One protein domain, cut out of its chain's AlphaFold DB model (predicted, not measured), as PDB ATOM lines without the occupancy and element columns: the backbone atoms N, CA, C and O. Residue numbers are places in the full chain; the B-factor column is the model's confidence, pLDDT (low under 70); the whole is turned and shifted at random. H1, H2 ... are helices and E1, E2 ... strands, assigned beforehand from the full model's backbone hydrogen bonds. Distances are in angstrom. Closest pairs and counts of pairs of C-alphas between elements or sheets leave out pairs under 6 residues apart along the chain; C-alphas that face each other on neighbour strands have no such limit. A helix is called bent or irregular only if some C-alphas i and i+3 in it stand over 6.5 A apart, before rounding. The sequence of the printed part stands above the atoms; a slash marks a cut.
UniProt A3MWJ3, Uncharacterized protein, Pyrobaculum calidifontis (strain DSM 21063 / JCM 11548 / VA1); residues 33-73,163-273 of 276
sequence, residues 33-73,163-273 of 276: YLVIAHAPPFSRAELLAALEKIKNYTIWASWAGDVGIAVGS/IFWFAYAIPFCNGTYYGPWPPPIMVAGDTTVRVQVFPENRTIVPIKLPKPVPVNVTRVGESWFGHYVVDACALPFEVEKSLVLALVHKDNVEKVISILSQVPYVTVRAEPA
ATOM      1  N   TYR A  33     -18.940  41.061 -42.699       89.75
ATOM      2  CA  TYR A  33     -19.641  41.698 -41.593       89.75
ATOM      3  C   TYR A  33     -20.395  40.645 -40.797       89.75
ATOM      4  O   TYR A  33     -20.983  39.732 -41.380       89.75
ATOM      5  N   LEU A  34     -20.407  40.801 -39.475       92.00
ATOM      6  CA  LEU A  34     -21.360  40.120 -38.613       92.00
ATOM      7  C   LEU A  34     -22.619  40.986 -38.538       92.00
ATOM      8  O   LEU A  34     -22.594  42.103 -38.022       92.00
ATOM      9  N   VAL A  35     -23.718  40.476 -39.083       93.12
ATOM     10  CA  VAL A  35     -25.050  41.067 -38.965       93.12
ATOM     11  C   VAL A  35     -25.791  40.359 -37.841       93.12
ATOM     12  O   VAL A  35     -25.901  39.134 -37.834       93.12
ATOM     13  N   ILE A  36     -26.306  41.143 -36.902       93.19
ATOM     14  CA  ILE A  36     -27.052  40.700 -35.729       93.19
ATOM     15  C   ILE A  36     -28.443  41.315 -35.818       93.19
ATOM     16  O   ILE A  36     -28.579  42.537 -35.893       93.19
ATOM     17  N   ALA A  37     -29.475  40.478 -35.799       93.31
ATOM     18  CA  ALA A  37     -30.862  40.909 -35.715       93.31
ATOM     19  C   ALA A  37     -31.523  40.316 -34.475       93.31
ATOM     20  O   ALA A  37     -31.570  39.099 -34.309       93.31
ATOM     21  N   HIS A  38     -32.046  41.185 -33.618       90.56
ATOM     22  CA  HIS A  38     -32.771  40.813 -32.409       90.56
ATOM     23  C   HIS A  38     -34.243  41.185 -32.560       90.56
ATOM     24  O   HIS A  38     -34.548  42.326 -32.919       90.56
ATOM     25  N   ALA A  39     -35.147  40.256 -32.250       83.50
ATOM     26  CA  ALA A  39     -36.584  40.510 -32.255       83.50
ATOM     27  C   ALA A  39     -37.209  40.171 -30.893       83.50
ATOM     28  O   ALA A  39     -36.795  39.207 -30.240       83.50
ATOM     29  N   PRO A  40     -38.235  40.925 -30.460       84.00
ATOM     30  CA  PRO A  40     -38.995  40.568 -29.272       84.00
ATOM     31  C   PRO A  40     -39.712  39.217 -29.457       84.00
ATOM     32  O   PRO A  40     -39.949  38.798 -30.594       84.00
ATOM     33  N   PRO A  41     -40.125  38.543 -28.364       84.19
ATOM     34  CA  PRO A  41     -40.684  37.191 -28.425       84.19
ATOM     35  C   PRO A  41     -41.825  36.991 -29.427       84.19
ATOM     36  O   PRO A  41     -41.890  35.957 -30.087       84.19
ATOM     37  N   PHE A  42     -42.693  37.991 -29.577       86.00
ATOM     38  CA  PHE A  42     -43.860  37.935 -30.457       86.00
ATOM     39  C   PHE A  42     -43.537  38.099 -31.953       86.00
ATOM     40  O   PHE A  42     -44.401  37.803 -32.766       86.00
ATOM     41  N   SER A  43     -42.325  38.536 -32.319       87.50
ATOM     42  CA  SER A  43     -41.883  38.695 -33.719       87.50
ATOM     43  C   SER A  43     -40.841  37.648 -34.144       87.50
ATOM     44  O   SER A  43     -40.168  37.780 -35.169       87.50
ATOM     45  N   ARG A  44     -40.657  36.597 -33.335       86.44
ATOM     46  CA  ARG A  44     -39.642  35.559 -33.580       86.44
ATOM     47  C   ARG A  44     -39.958  34.680 -34.778       86.44
ATOM     48  O   ARG A  44     -39.034  34.257 -35.467       86.44
ATOM     49  N   ALA A  45     -41.232  34.391 -35.027       91.25
ATOM     50  CA  ALA A  45     -41.624  33.576 -36.171       91.25
ATOM     51  C   ALA A  45     -41.245  34.279 -37.485       91.25
ATOM     52  O   ALA A  45     -40.649  33.668 -38.372       91.25
ATOM     53  N   GLU A  46     -41.504  35.583 -37.572       94.00
ATOM     54  CA  GLU A  46     -41.126  36.428 -38.700       94.00
ATOM     55  C   GLU A  46     -39.606  36.557 -38.824       94.00
ATOM     56  O   GLU A  46     -39.083  36.483 -39.936       94.00
ATOM     57  N   LEU A  47     -38.884  36.684 -37.702       93.31
ATOM     58  CA  LEU A  47     -37.420  36.712 -37.703       93.31
ATOM     59  C   LEU A  47     -36.822  35.409 -38.263       93.31
ATOM     60  O   LEU A  47     -35.922  35.453 -39.103       93.31
ATOM     61  N   LEU A  48     -37.343  34.247 -37.857       93.44
ATOM     62  CA  LEU A  48     -36.900  32.949 -38.377       93.44
ATOM     63  C   LEU A  48     -37.302  32.741 -39.846       93.44
ATOM     64  O   LEU A  48     -36.556  32.127 -40.605       93.44
ATOM     65  N   ALA A  49     -38.431  33.294 -40.291       95.06
ATOM     66  CA  ALA A  49     -38.776  33.305 -41.712       95.06
ATOM     67  C   ALA A  49     -37.837  34.219 -42.525       95.06
ATOM     68  O   ALA A  49     -37.476  33.895 -43.658       95.06
ATOM     69  N   ALA A  50     -37.412  35.354 -41.958       95.56
ATOM     70  CA  ALA A  50     -36.431  36.243 -42.575       95.56
ATOM     71  C   ALA A  50     -35.037  35.596 -42.658       95.56
ATOM     72  O   ALA A  50     -34.359  35.776 -43.671       95.56
ATOM     73  N   LEU A  51     -34.650  34.781 -41.666       96.56
ATOM     74  CA  LEU A  51     -33.424  33.972 -41.704       96.56
ATOM     75  C   LEU A  51     -33.348  33.123 -42.982       96.56
ATOM     76  O   LEU A  51     -32.330  33.143 -43.670       96.56
ATOM     77  N   GLU A  52     -34.423  32.421 -43.346       96.38
ATOM     78  CA  GLU A  52     -34.428  31.590 -44.559       96.38
ATOM     79  C   GLU A  52     -34.236  32.411 -45.843       96.38
ATOM     80  O   GLU A  52     -33.584  31.957 -46.782       96.38
ATOM     81  N   LYS A  53     -34.734  33.652 -45.879       96.31
ATOM     82  CA  LYS A  53     -34.567  34.545 -47.037       96.31
ATOM     83  C   LYS A  53     -33.133  35.048 -47.185       96.31
ATOM     84  O   LYS A  53     -32.654  35.182 -48.312       96.31
ATOM     85  N   ILE A  54     -32.459  35.355 -46.075       96.94
ATOM     86  CA  ILE A  54     -31.112  35.935 -46.124       96.94
ATOM     87  C   ILE A  54     -30.029  34.905 -46.442       96.94
ATOM     88  O   ILE A  54     -28.994  35.307 -46.958       96.94
ATOM     89  N   LYS A  55     -30.267  33.600 -46.231       95.56
ATOM     90  CA  LYS A  55     -29.275  32.535 -46.499       95.56
ATOM     91  C   LYS A  55     -28.671  32.588 -47.907       95.56
ATOM     92  O   LYS A  55     -27.499  32.273 -48.074       95.56
ATOM     93  N   ASN A  56     -29.434  33.047 -48.901       94.50
ATOM     94  CA  ASN A  56     -28.978  33.191 -50.290       94.50
ATOM     95  C   ASN A  56     -27.986  34.349 -50.517       94.50
ATOM     96  O   ASN A  56     -27.426  34.468 -51.603       94.50
ATOM     97  N   TYR A  57     -27.804  35.220 -49.526       95.44
ATOM     98  CA  TYR A  57     -26.980  36.433 -49.596       95.44
ATOM     99  C   TYR A  57     -25.901  36.467 -48.507       95.44
ATOM    100  O   TYR A  57     -25.260  37.493 -48.297       95.44
ATOM    101  N   THR A  58     -25.723  35.366 -47.778       93.56
ATOM    102  CA  THR A  58     -24.839  35.275 -46.610       93.56
ATOM    103  C   THR A  58     -23.825  34.158 -46.815       93.56
ATOM    104  O   THR A  58     -24.156  33.125 -47.390       93.56
ATOM    105  N   ILE A  59     -22.622  34.317 -46.268       93.25
ATOM    106  CA  ILE A  59     -21.623  33.242 -46.160       93.25
ATOM    107  C   ILE A  59     -22.140  32.160 -45.209       93.25
ATOM    108  O   ILE A  59     -21.988  30.964 -45.443       93.25
ATOM    109  N   TRP A  60     -22.753  32.605 -44.114       93.06
ATOM    110  CA  TRP A  60     -23.341  31.762 -43.089       93.06
ATOM    111  C   TRP A  60     -24.429  32.547 -42.364       93.06
ATOM    112  O   TRP A  60     -24.259  33.740 -42.128       93.06
ATOM    113  N   ALA A  61     -25.519  31.892 -41.981       93.94
ATOM    114  CA  ALA A  61     -26.535  32.488 -41.129       93.94
ATOM    115  C   ALA A  61     -27.201  31.422 -40.260       93.94
ATOM    116  O   ALA A  61     -27.475  30.312 -40.723       93.94
ATOM    117  N   SER A  62     -27.490  31.767 -39.011       94.81
ATOM    118  CA  SER A  62     -28.194  30.901 -38.069       94.81
ATOM    119  C   SER A  62     -28.996  31.724 -37.071       94.81
ATOM    120  O   SER A  62     -28.771  32.920 -36.887       94.81
ATOM    121  N   TRP A  63     -29.922  31.059 -36.387       94.88
ATOM    122  CA  TRP A  63     -30.456  31.578 -35.139       94.88
ATOM    123  C   TRP A  63     -29.384  31.526 -34.038       94.88
ATOM    124  O   TRP A  63     -28.462  30.703 -34.096       94.88
ATOM    125  N   ALA A  64     -29.549  32.376 -33.029       93.19
ATOM    126  CA  ALA A  64     -28.851  32.300 -31.753       93.19
ATOM    127  C   ALA A  64     -29.819  32.568 -30.589       93.19
ATOM    128  O   ALA A  64     -30.905  33.125 -30.780       93.19
ATOM    129  N   GLY A  65     -29.430  32.133 -29.395       91.00
ATOM    130  CA  GLY A  65     -30.090  32.479 -28.137       91.00
ATOM    131  C   GLY A  65     -29.069  32.878 -27.081       91.00
ATOM    132  O   GLY A  65     -27.897  32.524 -27.196       91.00
ATOM    133  N   ASP A  66     -29.502  33.613 -26.066       88.94
ATOM    134  CA  ASP A  66     -28.619  34.062 -24.992       88.94
ATOM    135  C   ASP A  66     -28.525  33.008 -23.889       88.94
ATOM    136  O   ASP A  66     -29.530  32.440 -23.462       88.94
ATOM    137  N   VAL A  67     -27.312  32.764 -23.396       91.00
ATOM    138  CA  VAL A  67     -27.070  31.911 -22.229       91.00
ATOM    139  C   VAL A  67     -26.042  32.541 -21.299       91.00
ATOM    140  O   VAL A  67     -25.154  33.282 -21.728       91.00
ATOM    141  N   GLY A  68     -26.155  32.244 -20.007       89.88
ATOM    142  CA  GLY A  68     -25.180  32.657 -19.005       89.88
ATOM    143  C   GLY A  68     -24.119  31.585 -18.788       89.88
ATOM    144  O   GLY A  68     -24.452  30.439 -18.497       89.88
ATOM    145  N   ILE A  69     -22.845  31.960 -18.855       89.88
ATOM    146  CA  ILE A  69     -21.705  31.140 -18.437       89.88
ATOM    147  C   ILE A  69     -21.270  31.615 -17.059       89.88
ATOM    148  O   ILE A  69     -20.825  32.751 -16.908       89.88
ATOM    149  N   ALA A  70     -21.437  30.771 -16.045       89.12
ATOM    150  CA  ALA A  70     -21.032  31.077 -14.685       89.12
ATOM    151  C   ALA A  70     -19.502  31.063 -14.587       89.12
ATOM    152  O   ALA A  70     -18.853  30.078 -14.936       89.12
ATOM    153  N   VAL A  71     -18.940  32.178 -14.124       85.44
ATOM    154  CA  VAL A  71     -17.490  32.445 -14.121       85.44
ATOM    155  C   VAL A  71     -16.940  32.718 -12.725       85.44
ATOM    156  O   VAL A  71     -15.738  32.896 -12.558       85.44
ATOM    157  N   GLY A  72     -17.808  32.745 -11.714       83.62
ATOM    158  CA  GLY A  72     -17.402  32.932 -10.330       83.62
ATOM    159  C   GLY A  72     -18.574  33.071  -9.368       83.62
ATOM    160  O   GLY A  72     -19.742  33.048  -9.764       83.62
ATOM    161  N   SER A  73     -18.215  33.234  -8.099       85.31
ATOM    162  CA  SER A  73     -19.113  33.500  -6.979       85.31
ATOM    163  C   SER A  73     -19.338  35.004  -6.828       85.31
ATOM    164  O   SER A  73     -18.396  35.804  -6.871       85.31
ATOM    165  N   ILE A 163     -21.905  34.639 -10.934       83.75
ATOM    166  CA  ILE A 163     -21.643  35.733 -11.871       83.75
ATOM    167  C   ILE A 163     -21.609  35.144 -13.271       83.75
ATOM    168  O   ILE A 163     -20.879  34.185 -13.514       83.75
ATOM    169  N   PHE A 164     -22.372  35.732 -14.189       84.12
ATOM    170  CA  PHE A 164     -22.452  35.268 -15.566       84.12
ATOM    171  C   PHE A 164     -21.701  36.178 -16.536       84.12
ATOM    172  O   PHE A 164     -21.830  37.402 -16.484       84.12
ATOM    173  N   TRP A 165     -21.001  35.566 -17.487       85.69
ATOM    174  CA  TRP A 165     -20.785  36.156 -18.804       85.69
ATOM    175  C   TRP A 165     -21.876  35.698 -19.756       85.69
ATOM    176  O   TRP A 165     -22.268  34.533 -19.744       85.69
ATOM    177  N   PHE A 166     -22.366  36.612 -20.585       84.38
ATOM    178  CA  PHE A 166     -23.339  36.268 -21.610       84.38
ATOM    179  C   PHE A 166     -22.620  35.747 -22.851       84.38
ATOM    180  O   PHE A 166     -21.630  36.329 -23.299       84.38
ATOM    181  N   ALA A 167     -23.119  34.636 -23.377       90.00
ATOM    182  CA  ALA A 167     -22.645  34.020 -24.602       90.00
ATOM    183  C   ALA A 167     -23.829  33.712 -25.516       90.00
ATOM    184  O   ALA A 167     -24.937  33.443 -25.048       90.00
ATOM    185  N   TYR A 168     -23.572  33.690 -26.820       92.50
ATOM    186  CA  TYR A 168     -24.527  33.166 -27.781       92.50
ATOM    187  C   TYR A 168     -24.477  31.641 -27.791       92.50
ATOM    188  O   TYR A 168     -23.419  31.036 -27.936       92.50
ATOM    189  N   ALA A 169     -25.631  31.005 -27.689       93.62
ATOM    190  CA  ALA A 169     -25.797  29.599 -28.000       93.62
ATOM    191  C   ALA A 169     -26.156  29.452 -29.487       93.62
ATOM    192  O   ALA A 169     -27.199  29.941 -29.930       93.62
ATOM    193  N   ILE A 170     -25.280  28.796 -30.258       93.31
ATOM    194  CA  ILE A 170     -25.394  28.612 -31.717       93.31
ATOM    195  C   ILE A 170     -25.302  27.111 -32.041       93.31
ATOM    196  O   ILE A 170     -24.468  26.423 -31.450       93.31
ATOM    197  N   PRO A 171     -26.116  26.564 -32.966       91.50
ATOM    198  CA  PRO A 171     -26.137  25.130 -33.263       91.50
ATOM    199  C   PRO A 171     -24.974  24.694 -34.176       91.50
ATOM    200  O   PRO A 171     -25.178  24.408 -35.356       91.50
ATOM    201  N   PHE A 172     -23.746  24.627 -33.650       82.06
ATOM    202  CA  PHE A 172     -22.632  23.990 -34.369       82.06
ATOM    203  C   PHE A 172     -22.726  22.457 -34.338       82.06
ATOM    204  O   PHE A 172     -22.267  21.804 -35.275       82.06
ATOM    205  N   CYS A 173     -23.328  21.894 -33.284       85.56
ATOM    206  CA  CYS A 173     -23.490  20.458 -33.057       85.56
ATOM    207  C   CYS A 173     -22.183  19.652 -33.184       85.56
ATOM    208  O   CYS A 173     -22.154  18.559 -33.750       85.56
ATOM    209  N   ASN A 174     -21.088  20.193 -32.655       86.56
ATOM    210  CA  ASN A 174     -19.756  19.587 -32.668       86.56
ATOM    211  C   ASN A 174     -19.008  19.723 -31.325       86.56
ATOM    212  O   ASN A 174     -17.824  19.403 -31.245       86.56
ATOM    213  N   GLY A 175     -19.682  20.205 -30.278       85.12
ATOM    214  CA  GLY A 175     -19.140  20.407 -28.941       85.12
ATOM    215  C   GLY A 175     -18.181  21.592 -28.827       85.12
ATOM    216  O   GLY A 175     -17.261  21.523 -28.020       85.12
ATOM    217  N   THR A 176     -18.330  22.652 -29.627       87.44
ATOM    218  CA  THR A 176     -17.388  23.789 -29.632       87.44
ATOM    219  C   THR A 176     -17.770  24.906 -28.658       87.44
ATOM    220  O   THR A 176     -18.938  25.243 -28.490       87.44
ATOM    221  N   TYR A 177     -16.759  25.543 -28.070       89.19
ATOM    222  CA  TYR A 177     -16.901  26.775 -27.302       89.19
ATOM    223  C   TYR A 177     -15.823  27.808 -27.665       89.19
ATOM    224  O   TYR A 177     -14.639  27.489 -27.811       89.19
ATOM    225  N   TYR A 178     -16.248  29.061 -27.801       88.50
ATOM    226  CA  TYR A 178     -15.415  30.238 -28.012       88.50
ATOM    227  C   TYR A 178     -15.621  31.179 -26.833       88.50
ATOM    228  O   TYR A 178     -16.674  31.791 -26.687       88.50
ATOM    229  N   GLY A 179     -14.625  31.284 -25.977       86.12
ATOM    230  CA  GLY A 179     -14.739  31.994 -24.716       86.12
ATOM    231  C   GLY A 179     -13.581  31.627 -23.801       86.12
ATOM    232  O   GLY A 179     -12.834  30.711 -24.115       86.12
ATOM    233  N   PRO A 180     -13.387  32.309 -22.678       78.44
ATOM    234  CA  PRO A 180     -12.300  32.044 -21.734       78.44
ATOM    235  C   PRO A 180     -12.380  30.647 -21.100       78.44
ATOM    236  O   PRO A 180     -13.462  30.088 -20.922       78.44
ATOM    237  N   TRP A 181     -11.218  30.074 -20.772       69.62
ATOM    238  CA  TRP A 181     -11.071  28.717 -20.225       69.62
ATOM    239  C   TRP A 181     -11.452  28.688 -18.733       69.62
ATOM    240  O   TRP A 181     -10.747  29.294 -17.926       69.62
ATOM    241  N   PRO A 182     -12.546  27.998 -18.354       65.56
ATOM    242  CA  PRO A 182     -12.386  26.908 -17.386       65.56
ATOM    243  C   PRO A 182     -13.416  25.775 -17.601       65.56
ATOM    244  O   PRO A 182     -14.548  25.876 -17.131       65.56
ATOM    245  N   PRO A 183     -13.072  24.681 -18.301       67.56
ATOM    246  CA  PRO A 183     -13.926  23.508 -18.369       67.56
ATOM    247  C   PRO A 183     -13.934  22.732 -17.032       67.56
ATOM    248  O   PRO A 183     -12.890  22.646 -16.376       67.56
ATOM    249  N   PRO A 184     -15.066  22.102 -16.662       75.88
ATOM    250  CA  PRO A 184     -16.350  22.175 -17.363       75.88
ATOM    251  C   PRO A 184     -16.965  23.574 -17.239       75.88
ATOM    252  O   PRO A 184     -16.989  24.152 -16.153       75.88
ATOM    253  N   ILE A 185     -17.469  24.113 -18.353       89.44
ATOM    254  CA  ILE A 185     -18.169  25.397 -18.301       89.44
ATOM    255  C   ILE A 185     -19.520  25.178 -17.626       89.44
ATOM    256  O   ILE A 185     -20.220  24.206 -17.911       89.44
ATOM    257  N   MET A 186     -19.884  26.073 -16.719       91.88
ATOM    258  CA  MET A 186     -21.152  26.011 -16.001       91.88
ATOM    259  C   MET A 186     -22.146  26.925 -16.712       91.88
ATOM    260  O   MET A 186     -21.993  28.140 -16.667       91.88
ATOM    261  N   VAL A 187     -23.147  26.368 -17.394       92.06
ATOM    262  CA  VAL A 187     -24.067  27.146 -18.243       92.06
ATOM    263  C   VAL A 187     -25.466  27.185 -17.638       92.06
ATOM    264  O   VAL A 187     -25.958  26.172 -17.153       92.06
ATOM    265  N   ALA A 188     -26.127  28.339 -17.690       91.44
ATOM    266  CA  ALA A 188     -27.525  28.521 -17.318       91.44
ATOM    267  C   ALA A 188     -28.313  29.126 -18.490       91.44
ATOM    268  O   ALA A 188     -27.973  30.202 -18.980       91.44
ATOM    269  N   GLY A 189     -29.381  28.447 -18.915       86.56
ATOM    270  CA  GLY A 189     -30.311  28.970 -19.928       86.56
ATOM    271  C   GLY A 189     -31.235  30.055 -19.384       86.56
ATOM    272  O   GLY A 189     -31.707  30.903 -20.127       86.56
ATOM    273  N   ASP A 190     -31.455  30.057 -18.070       84.50
ATOM    274  CA  ASP A 190     -32.248  31.064 -17.383       84.50
ATOM    275  C   ASP A 190     -31.435  31.670 -16.240       84.50
ATOM    276  O   ASP A 190     -31.141  31.014 -15.236       84.50
ATOM    277  N   THR A 191     -31.054  32.932 -16.417       82.62
ATOM    278  CA  THR A 191     -30.267  33.717 -15.459       82.62
ATOM    279  C   THR A 191     -31.148  34.576 -14.548       82.62
ATOM    280  O   THR A 191     -30.640  35.393 -13.779       82.62
ATOM    281  N   THR A 192     -32.472  34.398 -14.596       81.06
ATOM    282  CA  THR A 192     -33.418  35.201 -13.818       81.06
ATOM    283  C   THR A 192     -33.284  34.933 -12.321       81.06
ATOM    284  O   THR A 192     -33.400  33.795 -11.859       81.06
ATOM    285  N   VAL A 193     -33.175  36.011 -11.546       79.25
ATOM    286  CA  VAL A 193     -33.234  35.995 -10.081       79.25
ATOM    287  C   VAL A 193     -34.568  36.590  -9.632       79.25
ATOM    288  O   VAL A 193     -34.892  37.729  -9.963       79.25
ATOM    289  N   ARG A 194     -35.364  35.827  -8.878       80.69
ATOM    290  CA  ARG A 194     -36.576  36.306  -8.195       80.69
ATOM    291  C   ARG A 194     -36.533  35.867  -6.746       80.69
ATOM    292  O   ARG A 194     -36.433  34.674  -6.458       80.69
ATOM    293  N   VAL A 195     -36.645  36.828  -5.844       82.06
ATOM    294  CA  VAL A 195     -36.573  36.604  -4.401       82.06
ATOM    295  C   VAL A 195     -37.575  37.498  -3.679       82.06
ATOM    296  O   VAL A 195     -37.994  38.523  -4.214       82.06
ATOM    297  N   GLN A 196     -37.931  37.122  -2.456       83.69
ATOM    298  CA  GLN A 196     -38.537  38.024  -1.479       83.69
ATOM    299  C   GLN A 196     -37.499  38.336  -0.408       83.69
ATOM    300  O   GLN A 196     -36.865  37.421   0.117       83.69
ATOM    301  N   VAL A 197     -37.318  39.618  -0.101       81.69
ATOM    302  CA  VAL A 197     -36.351  40.085   0.898       81.69
ATOM    303  C   VAL A 197     -37.110  40.651   2.090       81.69
ATOM    304  O   VAL A 197     -37.988  41.495   1.920       81.69
ATOM    305  N   PHE A 198     -36.740  40.201   3.285       84.50
ATOM    306  CA  PHE A 198     -37.290  40.627   4.566       84.50
ATOM    307  C   PHE A 198     -36.138  41.166   5.436       84.50
ATOM    308  O   PHE A 198     -35.487  40.399   6.149       84.50
ATOM    309  N   PRO A 199     -35.801  42.468   5.341       81.19
ATOM    310  CA  PRO A 199     -34.681  43.049   6.087       81.19
ATOM    311  C   PRO A 199     -34.840  42.973   7.609       81.19
ATOM    312  O   PRO A 199     -33.850  42.821   8.320       81.19
ATOM    313  N   GLU A 200     -36.076  43.031   8.110       81.44
ATOM    314  CA  GLU A 200     -36.389  43.126   9.543       81.44
ATOM    315  C   GLU A 200     -35.958  41.874  10.311       81.44
ATOM    316  O   GLU A 200     -35.552  41.949  11.468       81.44
ATOM    317  N   ASN A 201     -36.032  40.718   9.654       88.25
ATOM    318  CA  ASN A 201     -35.614  39.426  10.187       88.25
ATOM    319  C   ASN A 201     -34.447  38.823   9.391       88.25
ATOM    320  O   ASN A 201     -34.190  37.625   9.507       88.25
ATOM    321  N   ARG A 202     -33.761  39.636   8.571       90.56
ATOM    322  CA  ARG A 202     -32.585  39.244   7.780       90.56
ATOM    323  C   ARG A 202     -32.798  37.972   6.952       90.56
ATOM    324  O   ARG A 202     -31.951  37.080   6.919       90.56
ATOM    325  N   THR A 203     -33.951  37.869   6.292       90.44
ATOM    326  CA  THR A 203     -34.340  36.672   5.535       90.44
ATOM    327  C   THR A 203     -34.484  36.961   4.043       90.44
ATOM    328  O   THR A 203     -35.042  37.981   3.641       90.44
ATOM    329  N   ILE A 204     -34.009  36.033   3.207       87.56
ATOM    330  CA  ILE A 204     -34.250  36.020   1.757       87.56
ATOM    331  C   ILE A 204     -34.917  34.697   1.401       87.56
ATOM    332  O   ILE A 204     -34.351  33.633   1.642       87.56
ATOM    333  N   VAL A 205     -36.108  34.766   0.809       88.12
ATOM    334  CA  VAL A 205     -36.840  33.597   0.312       88.12
ATOM    335  C   VAL A 205     -36.665  33.523  -1.205       88.12
ATOM    336  O   VAL A 205     -37.168  34.398  -1.921       88.12
ATOM    337  N   PRO A 206     -35.959  32.508  -1.735       87.06
ATOM    338  CA  PRO A 206     -35.801  32.349  -3.171       87.06
ATOM    339  C   PRO A 206     -37.111  31.888  -3.812       87.06
ATOM    340  O   PRO A 206     -37.678  30.876  -3.412       87.06
ATOM    341  N   ILE A 207     -37.569  32.602  -4.841       86.00
ATOM    342  CA  ILE A 207     -38.676  32.157  -5.704       86.00
ATOM    343  C   ILE A 207     -38.107  31.452  -6.937       86.00
ATOM    344  O   ILE A 207     -38.609  30.414  -7.362       86.00
ATOM    345  N   LYS A 208     -37.053  32.024  -7.528       83.25
ATOM    346  CA  LYS A 208     -36.383  31.492  -8.714       83.25
ATOM    347  C   LYS A 208     -34.928  31.925  -8.717       83.25
ATOM    348  O   LYS A 208     -34.659  33.120  -8.627       83.25
ATOM    349  N   LEU A 209     -34.022  30.963  -8.844       85.06
ATOM    350  CA  LEU A 209     -32.588  31.204  -8.965       85.06
ATOM    351  C   LEU A 209     -32.050  30.545 -10.241       85.06
ATOM    352  O   LEU A 209     -32.596  29.514 -10.655       85.06
ATOM    353  N   PRO A 210     -30.975  31.097 -10.825       87.75
ATOM    354  CA  PRO A 210     -30.249  30.452 -11.907       87.75
ATOM    355  C   PRO A 210     -29.763  29.062 -11.494       87.75
ATOM    356  O   PRO A 210     -29.342  28.855 -10.355       87.75
ATOM    357  N   LYS A 211     -29.790  28.113 -12.432       91.12
ATOM    358  CA  LYS A 211     -29.286  26.747 -12.224       91.12
ATOM    359  C   LYS A 211     -28.200  26.431 -13.251       91.12
ATOM    360  O   LYS A 211     -28.523  25.887 -14.307       91.12
ATOM    361  N   PRO A 212     -26.935  26.792 -12.977       91.19
ATOM    362  CA  PRO A 212     -25.829  26.424 -13.841       91.19
ATOM    363  C   PRO A 212     -25.607  24.914 -13.818       91.19
ATOM    364  O   PRO A 212     -25.645  24.286 -12.759       91.19
ATOM    365  N   VAL A 213     -25.341  24.341 -14.981       92.94
ATOM    366  CA  VAL A 213     -25.056  22.915 -15.160       92.94
ATOM    367  C   VAL A 213     -23.758  22.746 -15.946       92.94
ATOM    368  O   VAL A 213     -23.482  23.563 -16.829       92.94
ATOM    369  N   PRO A 214     -22.939  21.729 -15.629       92.56
ATOM    370  CA  PRO A 214     -21.679  21.512 -16.323       92.56
ATOM    371  C   PRO A 214     -21.939  21.054 -17.758       92.56
ATOM    372  O   PRO A 214     -22.734  20.143 -17.993       92.56
ATOM    373  N   VAL A 215     -21.236  21.661 -18.709       90.69
ATOM    374  CA  VAL A 215     -21.280  21.287 -20.123       90.69
ATOM    375  C   VAL A 215     -19.873  20.953 -20.606       90.69
ATOM    376  O   VAL A 215     -18.919  21.705 -20.390       90.69
ATOM    377  N   ASN A 216     -19.753  19.810 -21.282       88.00
ATOM    378  CA  ASN A 216     -18.501  19.353 -21.873       88.00
ATOM    379  C   ASN A 216     -18.378  19.881 -23.302       88.00
ATOM    380  O   ASN A 216     -19.084  19.436 -24.204       88.00
ATOM    381  N   VAL A 217     -17.451  20.814 -23.495       87.00
ATOM    382  CA  VAL A 217     -17.142  21.439 -24.783       87.00
ATOM    383  C   VAL A 217     -15.635  21.569 -24.964       87.00
ATOM    384  O   VAL A 217     -14.878  21.722 -24.003       87.00
ATOM    385  N   THR A 218     -15.204  21.542 -26.217       88.44
ATOM    386  CA  THR A 218     -13.839  21.830 -26.642       88.44
ATOM    387  C   THR A 218     -13.704  23.322 -26.903       88.44
ATOM    388  O   THR A 218     -14.404  23.884 -27.749       88.44
ATOM    389  N   ARG A 219     -12.783  23.978 -26.197       88.12
ATOM    390  CA  ARG A 219     -12.489  25.393 -26.427       88.12
ATOM    391  C   ARG A 219     -11.594  25.576 -27.653       88.12
ATOM    392  O   ARG A 219     -10.522  24.984 -27.722       88.12
ATOM    393  N   VAL A 220     -12.013  26.445 -28.572       86.44
ATOM    394  CA  VAL A 220     -11.305  26.728 -29.838       86.44
ATOM    395  C   VAL A 220     -10.674  28.130 -29.861       86.44
ATOM    396  O   VAL A 220      -9.786  28.394 -30.666       86.44
ATOM    397  N   GLY A 221     -11.048  29.023 -28.939       85.00
ATOM    398  CA  GLY A 221     -10.457  30.361 -28.826       85.00
ATOM    399  C   GLY A 221     -11.083  31.207 -27.718       85.00
ATOM    400  O   GLY A 221     -11.954  30.729 -26.996       85.00
ATOM    401  N   GLU A 222     -10.632  32.459 -27.588       83.44
ATOM    402  CA  GLU A 222     -11.147  33.418 -26.592       83.44
ATOM    403  C   GLU A 222     -12.494  34.028 -26.980       83.44
ATOM    404  O   GLU A 222     -13.297  34.309 -26.107       83.44
ATOM    405  N   SER A 223     -12.753  34.279 -28.264       81.38
ATOM    406  CA  SER A 223     -14.035  34.816 -28.739       81.38
ATOM    407  C   SER A 223     -14.235  34.500 -30.222       81.38
ATOM    408  O   SER A 223     -13.272  34.276 -30.957       81.38
ATOM    409  N   TRP A 224     -15.489  34.473 -30.663       84.56
ATOM    410  CA  TRP A 224     -15.907  34.346 -32.053       84.56
ATOM    411  C   TRP A 224     -16.469  35.691 -32.513       84.56
ATOM    412  O   TRP A 224     -17.518  36.125 -32.047       84.56
ATOM    413  N   PHE A 225     -15.723  36.388 -33.378       81.19
ATOM    414  CA  PHE A 225     -16.044  37.751 -33.830       81.19
ATOM    415  C   PHE A 225     -16.301  38.746 -32.682       81.19
ATOM    416  O   PHE A 225     -17.193  39.580 -32.766       81.19
ATOM    417  N   GLY A 226     -15.524  38.657 -31.598       82.31
ATOM    418  CA  GLY A 226     -15.673  39.531 -30.428       82.31
ATOM    419  C   GLY A 226     -16.778  39.116 -29.451       82.31
ATOM    420  O   GLY A 226     -16.943  39.779 -28.430       82.31
ATOM    421  N   HIS A 227     -17.482  38.011 -29.716       83.75
ATOM    422  CA  HIS A 227     -18.540  37.470 -28.859       83.75
ATOM    423  C   HIS A 227     -18.148  36.113 -28.279       83.75
ATOM    424  O   HIS A 227     -17.425  35.341 -28.908       83.75
ATOM    425  N   TYR A 228     -18.636  35.786 -27.084       88.50
ATOM    426  CA  TYR A 228     -18.535  34.421 -26.571       88.50
ATOM    427  C   TYR A 228     -19.643  33.560 -27.161       88.50
ATOM    428  O   TYR A 228     -20.771  34.021 -27.335       88.50
ATOM    429  N   VAL A 229     -19.326  32.308 -27.478       90.88
ATOM    430  CA  VAL A 229     -20.250  31.384 -28.131       90.88
ATOM    431  C   VAL A 229     -20.102  29.990 -27.561       90.88
ATOM    432  O   VAL A 229     -18.992  29.473 -27.483       90.88
ATOM    433  N   VAL A 230     -21.218  29.348 -27.240       92.38
ATOM    434  CA  VAL A 230     -21.280  27.940 -26.849       92.38
ATOM    435  C   VAL A 230     -22.126  27.152 -27.843       92.38
ATOM    436  O   VAL A 230     -23.115  27.654 -28.378       92.38
ATOM    437  N   ASP A 231     -21.735  25.910 -28.110       92.44
ATOM    438  CA  ASP A 231     -22.532  25.006 -28.926       92.44
ATOM    439  C   ASP A 231     -23.870  24.697 -28.247       92.44
ATOM    440  O   ASP A 231     -23.928  24.037 -27.207       92.44
ATOM    441  N   ALA A 232     -24.954  25.155 -28.871       93.62
ATOM    442  CA  ALA A 232     -26.309  24.956 -28.382       93.62
ATOM    443  C   ALA A 232     -26.681  23.472 -28.260       93.62
ATOM    444  O   ALA A 232     -27.454  23.112 -27.377       93.62
ATOM    445  N   CYS A 233     -26.128  22.601 -29.110       91.88
ATOM    446  CA  CYS A 233     -26.477  21.179 -29.113       91.88
ATOM    447  C   CYS A 233     -25.847  20.414 -27.936       91.88
ATOM    448  O   CYS A 233     -26.261  19.298 -27.640       91.88
ATOM    449  N   ALA A 234     -24.853  21.008 -27.266       91.06
ATOM    450  CA  ALA A 234     -24.254  20.460 -26.053       91.06
ATOM    451  C   ALA A 234     -25.028  20.855 -24.782       91.06
ATOM    452  O   ALA A 234     -24.747  20.328 -23.706       91.06
ATOM    453  N   LEU A 235     -25.985  21.785 -24.878       93.06
ATOM    454  CA  LEU A 235     -26.727  22.279 -23.724       93.06
ATOM    455  C   LEU A 235     -27.825  21.285 -23.303       93.06
ATOM    456  O   LEU A 235     -28.524  20.737 -24.153       93.06
ATOM    457  N   PRO A 236     -28.038  21.072 -21.994       91.56
ATOM    458  CA  PRO A 236     -29.021  20.111 -21.487       91.56
ATOM    459  C   PRO A 236     -30.452  20.677 -21.421       91.56
ATOM    460  O   PRO A 236     -31.317  20.112 -20.755       91.56
ATOM    461  N   PHE A 237     -30.700  21.817 -22.063       92.62
ATOM    462  CA  PHE A 237     -31.992  22.491 -22.112       92.62
ATOM    463  C   PHE A 237     -32.211  23.092 -23.500       92.62
ATOM    464  O   PHE A 237     -31.262  23.346 -24.242       92.62
ATOM    465  N   GLU A 238     -33.473  23.332 -23.845       91.56
ATOM    466  CA  GLU A 238     -33.819  23.993 -25.098       91.56
ATOM    467  C   GLU A 238     -33.422  25.473 -25.050       91.56
ATOM    468  O   GLU A 238     -33.726  26.185 -24.092       91.56
ATOM    469  N   VAL A 239     -32.733  25.930 -26.096       90.88
ATOM    470  CA  VAL A 239     -32.324  27.328 -26.235       90.88
ATOM    471  C   VAL A 239     -33.452  28.136 -26.854       90.88
ATOM    472  O   VAL A 239     -33.929  27.843 -27.953       90.88
ATOM    473  N   GLU A 240     -33.831  29.211 -26.173       89.44
ATOM    474  CA  GLU A 240     -34.782  30.179 -26.691       89.44
ATOM    475  C   GLU A 240     -34.143  31.001 -27.822       89.44
ATOM    476  O   GLU A 240     -33.197  31.759 -27.622       89.44
ATOM    477  N   LYS A 241     -34.665  30.845 -29.041       91.56
ATOM    478  CA  LYS A 241     -34.147  31.511 -30.244       91.56
ATOM    479  C   LYS A 241     -34.582  32.980 -30.252       91.56
ATOM    480  O   LYS A 241     -35.727  33.275 -30.591       91.56
ATOM    481  N   SER A 242     -33.697  33.893 -29.868       86.31
ATOM    482  CA  SER A 242     -33.976  35.336 -29.754       86.31
ATOM    483  C   SER A 242     -33.338  36.175 -30.865       86.31
ATOM    484  O   SER A 242     -33.739  37.321 -31.085       86.31
ATOM    485  N   LEU A 243     -32.358  35.613 -31.572       91.38
ATOM    486  CA  LEU A 243     -31.467  36.339 -32.468       91.38
ATOM    487  C   LEU A 243     -31.306  35.616 -33.806       91.38
ATOM    488  O   LEU A 243     -31.395  34.391 -33.887       91.38
ATOM    489  N   VAL A 244     -30.982  36.384 -34.841       95.00
ATOM    490  CA  VAL A 244     -30.380  35.904 -36.086       95.00
ATOM    491  C   VAL A 244     -28.989  36.506 -36.202       95.00
ATOM    492  O   VAL A 244     -28.817  37.717 -36.078       95.00
ATOM    493  N   LEU A 245     -28.008  35.646 -36.453       94.38
ATOM    494  CA  LEU A 245     -26.624  36.007 -36.715       94.38
ATOM    495  C   LEU A 245     -26.286  35.607 -38.146       94.38
ATOM    496  O   LEU A 245     -26.598  34.491 -38.563       94.38
ATOM    497  N   ALA A 246     -25.632  36.492 -38.890       94.31
ATOM    498  CA  ALA A 246     -25.191  36.207 -40.246       94.31
ATOM    499  C   ALA A 246     -23.810  36.794 -40.534       94.31
ATOM    500  O   ALA A 246     -23.515  37.924 -40.166       94.31
ATOM    501  N   LEU A 247     -22.981  36.027 -41.235       92.56
ATOM    502  CA  LEU A 247     -21.731  36.483 -41.828       92.56
ATOM    503  C   LEU A 247     -22.001  36.849 -43.282       92.56
ATOM    504  O   LEU A 247     -22.477  36.018 -44.059       92.56
ATOM    505  N   VAL A 248     -21.727  38.095 -43.646       92.94
ATOM    506  CA  VAL A 248     -22.168  38.678 -44.918       92.94
ATOM    507  C   VAL A 248     -21.002  39.368 -45.598       92.94
ATOM    508  O   VAL A 248     -20.290  40.134 -44.953       92.94
ATOM    509  N   HIS A 249     -20.806  39.120 -46.892       92.75
ATOM    510  CA  HIS A 249     -19.858  39.911 -47.669       92.75
ATOM    511  C   HIS A 249     -20.326  41.365 -47.772       92.75
ATOM    512  O   HIS A 249     -21.528  41.627 -47.837       92.75
ATOM    513  N   LYS A 250     -19.379  42.309 -47.788       90.50
ATOM    514  CA  LYS A 250     -19.642  43.760 -47.801       90.50
ATOM    515  C   LYS A 250     -20.695  44.188 -48.838       90.50
ATOM    516  O   LYS A 250     -21.539  45.025 -48.537       90.50
ATOM    517  N   ASP A 251     -20.675  43.586 -50.024       93.19
ATOM    518  CA  ASP A 251     -21.588  43.847 -51.147       93.19
ATOM    519  C   ASP A 251     -23.054  43.448 -50.882       93.19
ATOM    520  O   ASP A 251     -23.968  43.990 -51.501       93.19
ATOM    521  N   ASN A 252     -23.296  42.533 -49.942       95.31
ATOM    522  CA  ASN A 252     -24.627  42.018 -49.615       95.31
ATOM    523  C   ASN A 252     -25.185  42.542 -48.282       95.31
ATOM    524  O   ASN A 252     -26.348  42.276 -47.963       95.31
ATOM    525  N   VAL A 253     -24.402  43.306 -47.508       93.25
ATOM    526  CA  VAL A 253     -24.792  43.784 -46.166       93.25
ATOM    527  C   VAL A 253     -26.089  44.588 -46.202       93.25
ATOM    528  O   VAL A 253     -27.021  44.266 -45.466       93.25
ATOM    529  N   GLU A 254     -26.197  45.588 -47.080       94.56
ATOM    530  CA  GLU A 254     -27.396  46.438 -47.171       94.56
ATOM    531  C   GLU A 254     -28.646  45.632 -47.531       94.56
ATOM    532  O   GLU A 254     -29.726  45.848 -46.976       94.56
ATOM    533  N   LYS A 255     -28.492  44.645 -48.417       96.69
ATOM    534  CA  LYS A 255     -29.581  43.759 -48.823       96.69
ATOM    535  C   LYS A 255     -30.058  42.888 -47.663       96.69
ATOM    536  O   LYS A 255     -31.262  42.774 -47.443       96.69
ATOM    537  N   VAL A 256     -29.132  42.299 -46.906       96.44
ATOM    538  CA  VAL A 256     -29.456  41.490 -45.722       96.44
ATOM    539  C   VAL A 256     -30.132  42.346 -44.648       96.44
ATOM    540  O   VAL A 256     -31.175  41.947 -44.128       96.44
ATOM    541  N   ILE A 257     -29.606  43.544 -44.369       96.06
ATOM    542  CA  ILE A 257     -30.218  44.493 -43.428       96.06
ATOM    543  C   ILE A 257     -31.634  44.859 -43.878       96.06
ATOM    544  O   ILE A 257     -32.547  44.850 -43.056       96.06
ATOM    545  N   SER A 258     -31.839  45.138 -45.167       96.12
ATOM    546  CA  SER A 258     -33.152  45.487 -45.718       96.12
ATOM    547  C   SER A 258     -34.180  44.374 -45.512       96.12
ATOM    548  O   SER A 258     -35.291  44.653 -45.067       96.12
ATOM    549  N   ILE A 259     -33.811  43.112 -45.766       96.69
ATOM    550  CA  ILE A 259     -34.699  41.957 -45.551       96.69
ATOM    551  C   ILE A 259     -35.032  41.797 -44.065       96.69
ATOM    552  O   ILE A 259     -36.198  41.622 -43.717       96.69
ATOM    553  N   LEU A 260     -34.025  41.861 -43.189       94.56
ATOM    554  CA  LEU A 260     -34.226  41.697 -41.748       94.56
ATOM    555  C   LEU A 260     -35.085  42.823 -41.173       94.56
ATOM    556  O   LEU A 260     -35.980  42.541 -40.391       94.56
ATOM    557  N   SER A 261     -34.886  44.063 -41.623       94.12
ATOM    558  CA  SER A 261     -35.613  45.250 -41.143       94.12
ATOM    559  C   SER A 261     -37.103  45.264 -41.507       94.12
ATOM    560  O   SER A 261     -37.842  46.112 -41.014       94.12
ATOM    561  N   GLN A 262     -37.569  44.339 -42.355       94.06
ATOM    562  CA  GLN A 262     -39.001  44.137 -42.609       94.06
ATOM    563  C   GLN A 262     -39.705  43.411 -41.452       94.06
ATOM    564  O   GLN A 262     -40.934  43.413 -41.391       94.06
ATOM    565  N   VAL A 263     -38.951  42.779 -40.547       92.12
ATOM    566  CA  VAL A 263     -39.498  42.123 -39.359       92.12
ATOM    567  C   VAL A 263     -39.954  43.195 -38.360       92.12
ATOM    568  O   VAL A 263     -39.165  44.074 -38.009       92.12
ATOM    569  N   PRO A 264     -41.205  43.153 -37.867       88.56
ATOM    570  CA  PRO A 264     -41.686  44.134 -36.903       88.56
ATOM    571  C   PRO A 264     -40.812  44.195 -35.643       88.56
ATOM    572  O   PRO A 264     -40.447  43.165 -35.082       88.56
ATOM    573  N   TYR A 265     -40.512  45.414 -35.176       86.88
ATOM    574  CA  TYR A 265     -39.791  45.683 -33.918       86.88
ATOM    575  C   TYR A 265     -38.392  45.056 -33.809       86.88
ATOM    576  O   TYR A 265     -37.834  44.954 -32.714       86.88
ATOM    577  N   VAL A 266     -37.815  44.639 -34.934       88.88
ATOM    578  CA  VAL A 266     -36.455  44.114 -34.983       88.88
ATOM    579  C   VAL A 266     -35.443  45.244 -34.817       88.88
ATOM    580  O   VAL A 266     -35.607  46.345 -35.341       88.88
ATOM    581  N   THR A 267     -34.359  44.962 -34.108       90.56
ATOM    582  CA  THR A 267     -33.157  45.798 -34.131       90.56
ATOM    583  C   THR A 267     -32.094  45.068 -34.929       90.56
ATOM    584  O   THR A 267     -31.737  43.945 -34.578       90.56
ATOM    585  N   VAL A 268     -31.596  45.697 -35.995       89.69
ATOM    586  CA  VAL A 268     -30.536  45.143 -36.843       89.69
ATOM    587  C   VAL A 268     -29.277  45.980 -36.677       89.69
ATOM    588  O   VAL A 268     -29.317  47.205 -36.778       89.69
ATOM    589  N   ARG A 269     -28.147  45.316 -36.450       89.81
ATOM    590  CA  ARG A 269     -26.822  45.930 -36.424       89.81
ATOM    591  C   ARG A 269     -25.879  45.121 -37.299       89.81
ATOM    592  O   ARG A 269     -25.924  43.897 -37.286       89.81
ATOM    593  N   ALA A 270     -25.014  45.808 -38.031       87.62
ATOM    594  CA  ALA A 270     -23.893  45.197 -38.722       87.62
ATOM    595  C   ALA A 270     -22.599  45.757 -38.144       87.62
ATOM    596  O   ALA A 270     -22.478  46.966 -37.936       87.62
ATOM    597  N   GLU A 271     -21.638  44.884 -37.881       88.00
ATOM    598  CA  GLU A 271     -20.301  45.279 -37.462       88.00
ATOM    599  C   GLU A 271     -19.238  44.560 -38.297       88.00
ATOM    600  O   GLU A 271     -19.438  43.405 -38.689       88.00
ATOM    601  N   PRO A 272     -18.121  45.238 -38.622       85.25
ATOM    602  CA  PRO A 272     -17.009  44.601 -39.308       85.25
ATOM    603  C   PRO A 272     -16.540  43.378 -38.519       85.25
ATOM    604  O   PRO A 272     -16.304  43.459 -37.314       85.25
ATOM    605  N   ALA A 273     -16.365  42.255 -39.206       76.00
ATOM    606  CA  ALA A 273     -15.851  41.022 -38.633       76.00
ATOM    607  C   ALA A 273     -14.328  41.121 -38.393       76.00
ATOM    608  O   ALA A 273     -13.529  40.418 -39.007       76.00
TER     609      ALA A 273
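AT A GLANCE: This is residues 33 to 73 and 163 to 273 of the 276 residues of an uncharacterized protein of Pyrobaculum calidifontis (strain DSM 21063 / JCM 11548 / VA1) (UniProt A3MWJ3). One strongly twisted sheet runs through two bodies: at one end H1 and H2 pack side by side on E12, E1, E11 and the first part of E2, and beyond the bend of E2 the strands E5, E2, E3, E10, E4 and E9 make a loose ring, not fully closed, where E8 runs on into E9. The hairpin E6 and E7 makes an arm at the other end, where residues 198 to 203 stick out. You have 152 residues, with two named helices and twelve named strands; along the chain come E1, then H1, then E2 to E11, then H2 and last E12; the class is mixed, helices and strands, and the branched sheet has both parallel and antiparallel neighbour pairs. It is elongated, 62 by 35 by 24 A, yet only just compact, close to loose, with a radius of gyration of the C-alphas of 17.7 A.

HOW THE PARTS SIT: Start at E2, residues 60 to 73, which bends by 69 degrees at residue 63. On one side of it find antiparallel E3, residues 163 to 170 (N 67 and O 167, 3.0 A). On the other side are E11, residues 243 to 249, and E5, residues 185 to 188, both antiparallel to E2; N 62 and O 245 are 2.9 A apart, N 70 and O 186 2.8 A. Antiparallel to E11 is E1, residues 33 to 38, with N 35 and O 246 at 2.8 A, and on the other side of E1 is antiparallel E12, residues 267 to 272, with N 36 and O 269 at 2.8 A. From E3 go to parallel E10, residues 229 to 231 (N 230 and O 168, 2.9 A), then to antiparallel E4, residues 176 to 178 (N 178 and O 229, 2.8 A), and to E9, residues 218 to 221, parallel to E4 (N 177 and O 218, 2.9 A). E8, residues 213 to 215, is antiparallel to E5, with N 187 and O 213 at 2.9 A. H1, residues 41 to 57, is on the sheet over E2 and E11, at a height over the sheet of 8.1 A; its closest C-alphas to E2 are Lys 55 and Ala 61, 6.0 A. H2, residues 250 to 260, is on it over E1 and E11, at a height of 8.5 A; its closest C-alphas to E1 are Lys 250 and Tyr 33, 6.5 A. H1 and H2 touch at Ile 54 and Val 256, whose C-alphas are 5.8 A apart, at a shallow tilt of 32 degrees, opposite ways. Of the O i to N i+4 pairs, 8 of 13 in H1 and 5 of 7 in H2 are within hydrogen-bond range. Both helices are irregular: C-alphas 42 and 45, and C-alphas 251 and 254, are 7.5 A apart. E6, residues 194 to 198, and E7, residues 203 to 208, form an antiparallel hairpin, with N 196 and O 205 at 2.9 A, apart from E2 and H1.

IN THESE COORDINATES: Find C-alpha 60 at (-23.341, 31.762, -43.089); E2 runs 36.4 A from there to C-alpha 73. H1 measures 25.2 A, E3 21.4 A and E11 19.5 A. E1 begins at C-alpha 33, (-19.641, 41.698, -41.593), and E12 ends at C-alpha 272, (-17.009, 44.601, -39.308).

THE WHOLE: The C-alphas farthest apart are those of Asn 201 and Asp 251, 63.1 A. Residues 74 to 162 are not printed; C-alphas 73 and 163 are 5.9 A apart across that cut. The link from E10 to E11 is long. The mean pLDDT of the printed part is 88.9, and residues 181 to 183 are under 70.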